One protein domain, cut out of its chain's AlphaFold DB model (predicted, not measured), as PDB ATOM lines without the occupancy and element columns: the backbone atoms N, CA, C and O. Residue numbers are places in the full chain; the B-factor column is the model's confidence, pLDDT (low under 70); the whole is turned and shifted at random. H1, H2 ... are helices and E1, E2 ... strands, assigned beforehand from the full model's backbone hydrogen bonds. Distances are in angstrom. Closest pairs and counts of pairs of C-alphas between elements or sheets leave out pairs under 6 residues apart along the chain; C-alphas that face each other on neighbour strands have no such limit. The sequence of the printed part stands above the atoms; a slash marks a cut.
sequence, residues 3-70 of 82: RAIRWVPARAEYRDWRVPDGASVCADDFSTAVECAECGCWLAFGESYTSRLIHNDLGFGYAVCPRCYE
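This is residues 3 to 70 of the 82 residues of an uncharacterized protein of Collinsella sp. OM07-12 (UniProt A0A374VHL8). Three hairpins follow one another along an elongated body: E1 and E2 make one end, E5 and E6 the middle, and the small pair E3 and E4 lies toward the other end. E1 and E5 pair side by side, joining two of the hairpins into one twisted sheet, and the short helix H1 packs on a face of it near E5 and E6. The printed part has 68 residues, with six named strands and then one named helix, E1 E2 E3 E4 E5 E6 H1; the sheets, E2 - E1 - E5 - E6 and E3 - E4, are antiparallel, and the class is mostly strand. The whole is compact, with a radius of gyration of the C-alphas of 11.3 A, and its C-alphas span 36 by 22 by 15 A.

Begin with E1, residues 3 to 8, and E2, residues 13 to 19, an antiparallel hairpin; look for N 6 and O 15, 2.8 A apart and within hydrogen-bond range. On the other side of E1 you will find E5, residues 49 to 55, antiparallel to it, with N 7 and O 53 within hydrogen-bond range at 2.8 A. E6, residues 61 to 64, forms a hairpin with E5, with N 51 and O 62 within hydrogen-bond range at 2.8 A. E2 and E6 are the edge strands, and from edge to edge the strands' lines turn by 129 degrees. H1, residues 66 to 70, is on this sheet at a height of 8.0 A; the closest C-alphas of H1 and E5 are those of Tyr 69 and Ser 51, 6.4 A apart. H1 lies over E6, but only just, with 3 of its 5 C-alphas falling on that strand. In H1 every O i to N i+4 pair is within hydrogen-bond range. E3, residues 33 to 35, and E4, residues 42 to 44, form a separate antiparallel hairpin, with N 34 and O 43 within hydrogen-bond range at 2.9 A. The closest C-alphas of E3 and E6 are those of Glu 35 and Ala 63, 7.6 A apart, while E4 and E6 are apart.

Find C-alpha 3 at (37.668, -51.229, -25.797); from there E1 runs 16.2 A to C-alpha 8. E2 covers 18.2 A, E3 7.1 A and E4 7.2 A. E5 starts at C-alpha 49, at (46.132, -46.807, -42.584), and covers 12.5 A; E6 covers 8.8 A. H1 covers 6.2 A and ends at C-alpha 70, at (39.753, -50.846, -48.548).

The two C-alphas farthest apart, those of Arg 11 and Ser 31, are 36.0 A apart. The printed part has no cut, and its one long link is residues 20 to 32, between E2 and E3. The mean pLDDT of the printed part is 97.8, and no printed residue is under 70.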
ATOM      1  N   ARG A   3      38.918 -51.897 -25.402       96.56
ATOM      2  CA  ARG A   3      37.668 -51.229 -25.797       96.56
ATOM      3  C   ARG A   3      37.936 -50.237 -26.929       96.56
ATOM      4  O   ARG A   3      38.925 -49.516 -26.886       96.56
ATOM      5  N   ALA A   4      37.025 -50.214 -27.892       98.12
ATOM      6  CA  ALA A   4      36.955 -49.246 -28.974       98.12
ATOM      7  C   ALA A   4      35.481 -48.972 -29.301       98.12
ATOM      8  O   ALA A   4      34.585 -49.642 -28.774       98.12
ATOM      9  N   ILE A   5      35.246 -48.032 -30.204       98.38
ATOM     10  CA  ILE A   5      33.950 -47.782 -30.825       98.38
ATOM     11  C   ILE A   5      34.079 -47.939 -32.335       98.38
ATOM     12  O   ILE A   5      35.117 -47.621 -32.915       98.38
ATOM     13  N   ARG A   6      33.026 -48.429 -32.985       98.44
ATOM     14  CA  ARG A   6      32.980 -48.578 -34.438       98.44
ATOM     15  C   ARG A   6      31.815 -47.799 -35.024       98.44
ATOM     16  O   ARG A   6      30.677 -47.988 -34.598       98.44
ATOM     17  N   TRP A   7      32.097 -46.947 -35.998       98.19
ATOM     18  CA  TRP A   7      31.090 -46.299 -36.825       98.19
ATOM     19  C   TRP A   7      30.419 -47.336 -37.729       98.19
ATOM     20  O   TRP A   7      31.089 -48.166 -38.347       98.19
ATOM     21  N   VAL A   8      29.088 -47.317 -37.783       97.56
ATOM     22  CA  VAL A   8      28.280 -48.189 -38.643       97.56
ATOM     23  C   VAL A   8      27.569 -47.300 -39.666       97.56
ATOM     24  O   VAL A   8      26.519 -46.731 -39.344       97.56
ATOM     25  N   PRO A   9      28.095 -47.174 -40.901       96.12
ATOM     26  CA  PRO A   9      27.623 -46.180 -41.869       96.12
ATOM     27  C   PRO A   9      26.138 -46.331 -42.201       96.12
ATOM     28  O   PRO A   9      25.393 -45.355 -42.189       96.12
ATOM     29  N   ALA A  10      25.676 -47.573 -42.372       95.38
ATOM     30  CA  ALA A  10      24.282 -47.890 -42.684       95.38
ATOM     31  C   ALA A  10      23.268 -47.431 -41.617       95.38
ATOM     32  O   ALA A  10      22.074 -47.350 -41.897       95.38
ATOM     33  N   ARG A  11      23.722 -47.179 -40.384       95.94
ATOM     34  CA  ARG A  11      22.877 -46.761 -39.255       95.94
ATOM     35  C   ARG A  11      23.189 -45.352 -38.761       95.94
ATOM     36  O   ARG A  11      22.464 -44.856 -37.909       95.94
ATOM     37  N   ALA A  12      24.245 -44.731 -39.286       95.69
ATOM     38  CA  ALA A  12      24.757 -43.446 -38.828       95.69
ATOM     39  C   ALA A  12      24.966 -43.379 -37.298       95.69
ATOM     40  O   ALA A  12      24.635 -42.381 -36.659       95.69
ATOM     41  N   GLU A  13      25.510 -44.445 -36.702       97.19
ATOM     42  CA  GLU A  13      25.739 -44.530 -35.255       97.19
ATOM     43  C   GLU A  13      27.067 -45.220 -34.911       97.19
ATOM     44  O   GLU A  13      27.581 -46.041 -35.676       97.19
ATOM     45  N   TYR A  14      27.596 -44.914 -33.724       97.75
ATOM     46  CA  TYR A  14      28.705 -45.651 -33.119       97.75
ATOM     47  C   TYR A  14      28.194 -46.817 -32.276       97.75
ATOM     48  O   TYR A  14      27.179 -46.706 -31.587       97.75
ATOM     49  N   ARG A  15      28.933 -47.926 -32.287       97.50
ATOM     50  CA  ARG A  15      28.679 -49.100 -31.446       97.50
ATOM     51  C   ARG A  15      29.925 -49.532 -30.699       97.50
ATOM     52  O   ARG A  15      31.039 -49.302 -31.165       97.50
ATOM     53  N   ASP A  16      29.717 -50.216 -29.579       97.81
ATOM     54  CA  ASP A  16      30.794 -50.867 -28.842       97.81
ATOM     55  C   ASP A  16      31.560 -51.839 -29.741       97.81
ATOM     56  O   ASP A  16      30.976 -52.658 -30.455       97.81
ATOM     57  N   TRP A  17      32.884 -51.764 -29.661       97.56
ATOM     58  CA  TRP A  17      33.797 -52.620 -30.398       97.56
ATOM     59  C   TRP A  17      34.932 -53.121 -29.500       97.56
ATOM     60  O   TRP A  17      35.121 -52.696 -28.345       97.56
ATOM     61  N   ARG A  18      35.688 -54.085 -30.022       97.56
ATOM     62  CA  ARG A  18      36.884 -54.630 -29.385       97.56
ATOM     63  C   ARG A  18      37.979 -54.758 -30.424       97.56
ATOM     64  O   ARG A  18      37.740 -55.285 -31.501       97.56
ATOM     65  N   VAL A  19      39.169 -54.305 -30.061       98.31
ATOM     66  CA  VAL A  19      40.372 -54.439 -30.888       98.31
ATOM     67  C   VAL A  19      41.381 -55.362 -30.199       98.31
ATOM     68  O   VAL A  19      41.321 -55.529 -28.968       98.31
ATOM     69  N   PRO A  20      42.309 -55.977 -30.948       98.25
ATOM     70  CA  PRO A  20      43.433 -56.709 -30.374       98.25
ATOM     71  C   PRO A  20      44.262 -55.851 -29.411       98.25
ATOM     72  O   PRO A  20      44.261 -54.620 -29.492       98.25
ATOM     73  N   ASP A  21      44.979 -56.488 -28.483       97.69
ATOM     74  CA  ASP A  21      45.814 -55.741 -27.533       97.69
ATOM     75  C   ASP A  21      47.022 -55.087 -28.210       97.69
ATOM     76  O   ASP A  21      47.478 -54.055 -27.734       97.69
ATOM     77  N   GLY A  22      47.514 -55.611 -29.334       97.81
ATOM     78  CA  GLY A  22      48.561 -54.971 -30.129       97.81
ATOM     79  C   GLY A  22      48.074 -53.841 -31.041       97.81
ATOM     80  O   GLY A  22      48.898 -53.229 -31.721       97.81
ATOM     81  N   ALA A  23      46.771 -53.540 -31.088       98.19
ATOM     82  CA  ALA A  23      46.253 -52.452 -31.915       98.19
ATOM     83  C   ALA A  23      46.596 -51.085 -31.310       98.19
ATOM     84  O   ALA A  23      46.479 -50.871 -30.095       98.19
ATOM     85  N   SER A  24      46.976 -50.138 -32.169       98.12
ATOM     86  CA  SER A  24      47.383 -48.795 -31.759       98.12
ATOM     87  C   SER A  24      46.802 -47.707 -32.658       98.12
ATOM     88  O   SER A  24      46.515 -47.952 -33.825       98.12
ATOM     89  N   VAL A  25      46.637 -46.504 -32.106       98.25
ATOM     90  CA  VAL A  25      46.255 -45.280 -32.840       98.25
ATOM     91  C   VAL A  25      47.478 -44.434 -33.226       98.25
ATOM     92  O   VAL A  25      47.376 -43.517 -34.031       98.25
ATOM     93  N   CYS A  26      48.641 -44.726 -32.636       97.12
ATOM     94  CA  CYS A  26      49.912 -44.060 -32.902       97.12
ATOM     95  C   CYS A  26      51.097 -44.998 -32.621       97.12
ATOM     96  O   CYS A  26      50.965 -45.998 -31.912       97.12
ATOM     97  N   ALA A  27      52.265 -44.660 -33.152       97.25
ATOM     98  CA  ALA A  27      53.533 -45.268 -32.780       97.25
ATOM     99  C   ALA A  27      54.632 -44.202 -32.847       97.25
ATOM    100  O   ALA A  27      54.551 -43.292 -33.671       97.25
ATOM    101  N   ASP A  28      55.651 -44.333 -31.998       96.06
ATOM    102  CA  ASP A  28      56.808 -43.425 -32.001       96.06
ATOM    103  C   ASP A  28      57.723 -43.668 -33.217       96.06
ATOM    104  O   ASP A  28      58.422 -42.760 -33.663       96.06
ATOM    105  N   ASP A  29      57.695 -44.885 -33.770       97.75
ATOM    106  CA  ASP A  29      58.471 -45.303 -34.940       97.75
ATOM    107  C   ASP A  29      57.574 -46.057 -35.937       97.75
ATOM    108  O   ASP A  29      56.826 -46.962 -35.556       97.75
ATOM    109  N   PHE A  30      57.663 -45.720 -37.225       96.56
ATOM    110  CA  PHE A  30      56.876 -46.353 -38.289       96.56
ATOM    111  C   PHE A  30      57.192 -47.840 -38.502       96.56
ATOM    112  O   PHE A  30      56.346 -48.574 -39.009       96.56
ATOM    113  N   SER A  31      58.370 -48.310 -38.103       98.06
ATOM    114  CA  SER A  31      58.745 -49.729 -38.132       98.06
ATOM    115  C   SER A  31      58.152 -50.539 -36.972       98.06
ATOM    116  O   SER A  31      58.252 -51.766 -36.970       98.06
ATOM    117  N   THR A  32      57.504 -49.881 -36.001       98.38
ATOM    118  CA  THR A  32      56.860 -50.554 -34.865       98.38
ATOM    119  C   THR A  32      55.805 -51.534 -35.366       98.38
ATOM    120  O   THR A  32      54.868 -51.143 -36.061       98.38
ATOM    121  N   ALA A  33      55.937 -52.805 -34.989       98.31
ATOM    122  CA  ALA A  33      54.934 -53.815 -35.291       98.31
ATOM    123  C   ALA A  33      53.669 -53.569 -34.458       98.31
ATOM    124  O   ALA A  33      53.732 -53.469 -33.231       98.31
ATOM    125  N   VAL A  34      52.521 -53.502 -35.126       98.50
ATOM    126  CA  VAL A  34      51.196 -53.343 -34.512       98.50
ATOM    127  C   VAL A  34      50.232 -54.386 -35.062       98.50
ATOM    128  O   VAL A  34      50.446 -54.927 -36.147       98.50
ATOM    129  N   GLU A  35      49.155 -54.665 -34.334       98.62
ATOM    130  CA  GLU A  35      48.057 -55.487 -34.849       98.62
ATOM    131  C   GLU A  35      47.037 -54.619 -35.586       98.62
ATOM    132  O   GLU A  35      46.581 -53.598 -35.070       98.62
ATOM    133  N   CYS A  36      46.621 -55.058 -36.774       98.81
ATOM    134  CA  CYS A  36      45.465 -54.497 -37.462       98.81
ATOM    135  C   CYS A  36      44.230 -54.587 -36.559       98.81
ATOM    136  O   CYS A  36      43.847 -55.676 -36.128       98.81
ATOM    137  N   ALA A  37      43.575 -53.452 -36.321       98.69
ATOM    138  CA  ALA A  37      42.456 -53.368 -35.389       98.69
ATOM    139  C   ALA A  37      41.211 -54.177 -35.793       98.69
ATOM    140  O   ALA A  37      40.408 -54.513 -34.926       98.69
ATOM    141  N   GLU A  38      41.065 -54.504 -37.080       98.38
ATOM    142  CA  GLU A  38      39.935 -55.278 -37.610       98.38
ATOM    143  C   GLU A  38      40.234 -56.788 -37.644       98.38
ATOM    144  O   GLU A  38      39.477 -57.586 -37.101       98.38
ATOM    145  N   CYS A  39      41.342 -57.204 -38.271       98.38
ATOM    146  CA  CYS A  39      41.619 -58.629 -38.519       98.38
ATOM    147  C   CYS A  39      42.751 -59.237 -37.680       98.38
ATOM    148  O   CYS A  39      42.998 -60.436 -37.795       98.38
ATOM    149  N   GLY A  40      43.464 -58.440 -36.878       98.19
ATOM    150  CA  GLY A  40      44.535 -58.913 -35.995       98.19
ATOM    151  C   GLY A  40      45.838 -59.330 -36.686       98.19
ATOM    152  O   GLY A  40      46.727 -59.866 -36.034       98.19
ATOM    153  N   CYS A  41      45.998 -59.109 -37.997       98.31
ATOM    154  CA  CYS A  41      47.292 -59.359 -38.637       98.31
ATOM    155  C   CYS A  41      48.340 -58.342 -38.168       98.31
ATOM    156  O   CYS A  41      48.038 -57.154 -38.050       98.31
ATOM    157  N   TRP A  42      49.575 -58.796 -37.974       98.50
ATOM    158  CA  TRP A  42      50.700 -57.923 -37.649       98.50
ATOM    159  C   TRP A  42      51.255 -57.244 -38.906       98.50
ATOM    160  O   TRP A  42      51.381 -57.887 -39.949       98.50
ATOM    161  N   LEU A  43      51.583 -55.959 -38.794       98.56
ATOM    162  CA  LEU A  43      52.216 -55.139 -39.832       98.56
ATOM    163  C   LEU A  43      53.045 -54.021 -39.192       98.56
ATOM    164  O   LEU A  43      52.832 -53.695 -38.020       98.56
ATOM    165  N   ALA A  44      53.970 -53.422 -39.942       98.56
ATOM    166  CA  ALA A  44      54.624 -52.202 -39.481       98.56
ATOM    167  C   ALA A  44      53.609 -51.048 -39.462       98.56
ATOM    168  O   ALA A  44      52.782 -50.923 -40.368       98.56
ATOM    169  N   PHE A  45      53.660 -50.186 -38.446       98.50
ATOM    170  CA  PHE A  45      52.727 -49.065 -38.308       98.50
ATOM    171  C   PHE A  45      52.719 -48.159 -39.552       98.50
ATOM    172  O   PHE A  45      51.659 -47.717 -39.985       98.50
ATOM    173  N   GLY A  46      53.876 -47.948 -40.185       98.19
ATOM    174  CA  GLY A  46      54.012 -47.174 -41.423       98.19
ATOM    175  C   GLY A  46      53.396 -47.816 -42.670       98.19
ATOM    176  O   GLY A  46      53.217 -47.125 -43.667       98.19
ATOM    177  N   GLU A  47      53.052 -49.103 -42.627       98.12
ATOM    178  CA  GLU A  47      52.332 -49.814 -43.696       98.12
ATOM    179  C   GLU A  47      50.814 -49.857 -43.446       98.12
ATOM    180  O   GLU A  47      50.052 -50.411 -44.244       98.12
ATOM    181  N   SER A  48      50.367 -49.319 -42.309       98.50
ATOM    182  CA  SER A  48      48.959 -49.260 -41.936       98.50
ATOM    183  C   SER A  48      48.286 -47.983 -42.437       98.50
ATOM    184  O   SER A  48      48.934 -47.006 -42.811       98.50
ATOM    185  N   TYR A  49      46.960 -47.989 -42.402       98.25
ATOM    186  CA  TYR A  49      46.132 -46.807 -42.584       98.25
ATOM    187  C   TYR A  49      45.367 -46.507 -41.300       98.25
ATOM    188  O   TYR A  49      45.052 -47.407 -40.519       98.25
ATOM    189  N   THR A  50      45.027 -45.237 -41.101       98.38
ATOM    190  CA  THR A  50      44.122 -44.825 -40.028       98.38
ATOM    191  C   THR A  50      42.704 -45.263 -40.372       98.38
ATOM    192  O   THR A  50      42.137 -44.795 -41.357       98.38
ATOM    193  N   SER A  51      42.128 -46.144 -39.556       98.31
ATOM    194  CA  SER A  51      40.750 -46.603 -39.710       98.31
ATOM    195  C   SER A  51      39.776 -45.429 -39.697       98.31
ATOM    196  O   SER A  51      39.886 -44.515 -38.879       98.31
ATOM    197  N   ARG A  52      38.798 -45.492 -40.598       97.06
ATOM    198  CA  ARG A  52      37.664 -44.566 -40.694       97.06
ATOM    199  C   ARG A  52      36.449 -45.068 -39.931       97.06
ATOM    200  O   ARG A  52      35.484 -44.325 -39.776       97.06
ATOM    201  N   LEU A  53      36.469 -46.329 -39.495       98.44
ATOM    202  CA  LEU A  53      35.357 -46.951 -38.785       98.44
ATOM    203  C   LEU A  53      35.685 -47.199 -37.312       98.44
ATOM    204  O   LEU A  53      34.841 -46.924 -36.465       98.44
ATOM    205  N   ILE A  54      36.882 -47.675 -36.979       98.62
ATOM    206  CA  ILE A  54      37.270 -48.115 -35.635       98.62
ATOM    207  C   ILE A  54      38.077 -47.022 -34.936       98.62
ATOM    208  O   ILE A  54      39.212 -46.733 -35.310       98.62
ATOM    209  N   HIS A  55      37.522 -46.474 -33.860       98.56
ATOM    210  CA  HIS A  55      38.121 -45.381 -33.108       98.56
ATOM    211  C   HIS A  55      38.264 -45.728 -31.628       98.56
ATOM    212  O   HIS A  55      37.544 -46.571 -31.088       98.56
ATOM    213  N   ASN A  56      39.188 -45.061 -30.943       97.31
ATOM    214  CA  ASN A  56      39.169 -45.033 -29.485       97.31
ATOM    215  C   ASN A  56      38.054 -44.099 -28.973       97.31
ATOM    216  O   ASN A  56      37.407 -43.393 -29.746       97.31
ATOM    217  N   ASP A  57      37.856 -44.058 -27.655       94.75
ATOM    218  CA  ASP A  57      36.800 -43.247 -27.026       94.75
ATOM    219  C   ASP A  57      36.986 -41.721 -27.219       94.75
ATOM    220  O   ASP A  57      36.090 -40.946 -26.896       94.75
ATOM    221  N   LEU A  58      38.142 -41.284 -27.737       95.31
ATOM    222  CA  LEU A  58      38.445 -39.889 -28.070       95.31
ATOM    223  C   LEU A  58      38.232 -39.570 -29.561       95.31
ATOM    224  O   LEU A  58      38.394 -38.419 -29.958       95.31
ATOM    225  N   GLY A  59      37.889 -40.564 -30.386       95.44
ATOM    226  CA  GLY A  59      37.686 -40.402 -31.827       95.44
ATOM    227  C   GLY A  59      38.944 -40.561 -32.687       95.44
ATOM    228  O   GLY A  59      38.889 -40.282 -33.880       95.44
ATOM    229  N   PHE A  60      40.073 -41.023 -32.138       97.81
ATOM    230  CA  PHE A  60      41.252 -41.350 -32.951       97.81
ATOM    231  C   PHE A  60      41.100 -42.724 -33.598       97.81
ATOM    232  O   PHE A  60      40.830 -43.703 -32.899       97.81
ATOM    233  N   GLY A  61      41.307 -42.792 -34.913       98.38
ATOM    234  CA  GLY A  61      41.252 -44.037 -35.676       98.38
ATOM    235  C   GLY A  61      42.416 -44.969 -35.345       98.38
ATOM    236  O   GLY A  61      43.556 -44.530 -35.192       98.38
ATOM    237  N   TYR A  62      42.133 -46.264 -35.225       98.62
ATOM    238  CA  TYR A  62      43.166 -47.283 -35.045       98.62
ATOM    239  C   TYR A  62      43.864 -47.638 -36.362       98.62
ATOM    240  O   TYR A  62      43.267 -47.555 -37.431       98.62
ATOM    241  N   ALA A  63      45.104 -48.116 -36.279       98.62
ATOM    242  CA  ALA A  63      45.822 -48.696 -37.406       98.62
ATOM    243  C   ALA A  63      45.110 -49.949 -37.946       98.62
ATOM    244  O   ALA A  63      44.830 -50.904 -37.212       98.62
ATOM    245  N   VAL A  64      44.862 -49.970 -39.254       98.81
ATOM    246  CA  VAL A  64      44.319 -51.115 -39.995       98.81
ATOM    247  C   VAL A  64      45.175 -51.416 -41.220       98.81
ATOM    248  O   VAL A  64      45.800 -50.535 -41.802       98.81
ATOM    249  N   CYS A  65      45.227 -52.685 -41.619       98.69
ATOM    250  CA  CYS A  65      45.975 -53.083 -42.806       98.69
ATOM    251  C   CYS A  65      45.287 -52.599 -44.099       98.69
ATOM    252  O   CYS A  65      44.067 -52.399 -44.092       98.69
ATOM    253  N   PRO A  66      46.020 -52.484 -45.226       97.94
ATOM    254  CA  PRO A  66      45.481 -51.960 -46.488       97.94
ATOM    255  C   PRO A  66      44.192 -52.655 -46.947       97.94
ATOM    256  O   PRO A  66      43.234 -52.007 -47.356       97.94
ATOM    257  N   ARG A  67      44.127 -53.984 -46.799       98.00
ATOM    258  CA  ARG A  67      42.941 -54.780 -47.147       98.00
ATOM    259  C   ARG A  67      41.713 -54.396 -46.316       98.00
ATOM    260  O   ARG A  67      40.613 -54.314 -46.851       98.00
ATOM    261  N   CYS A  68      41.885 -54.217 -45.005       98.44
ATOM    262  CA  CYS A  68      40.788 -53.821 -44.123       98.44
ATOM    263  C   CYS A  68      40.377 -52.374 -44.394       98.44
ATOM    264  O   CYS A  68      39.188 -52.106 -44.484       98.44
ATOM    265  N   TYR A  69      41.336 -51.481 -44.631       97.69
ATOM    266  CA  TYR A  69      41.053 -50.098 -45.004       97.69
ATOM    267  C   TYR A  69      40.215 -49.999 -46.289       97.69
ATOM    268  O   TYR A  69      39.210 -49.296 -46.336       97.69
ATOM    269  N   GLU A  70      40.545 -50.781 -47.316       96.62
ATOM    270  CA  GLU A  70      39.753 -50.846 -48.548       96.62
ATOM    271  C   GLU A  70      38.338 -51.419 -48.317       96.62
ATOM    272  O   GLU A  70      37.375 -51.020 -48.973       96.62
TER     273      GLU A  70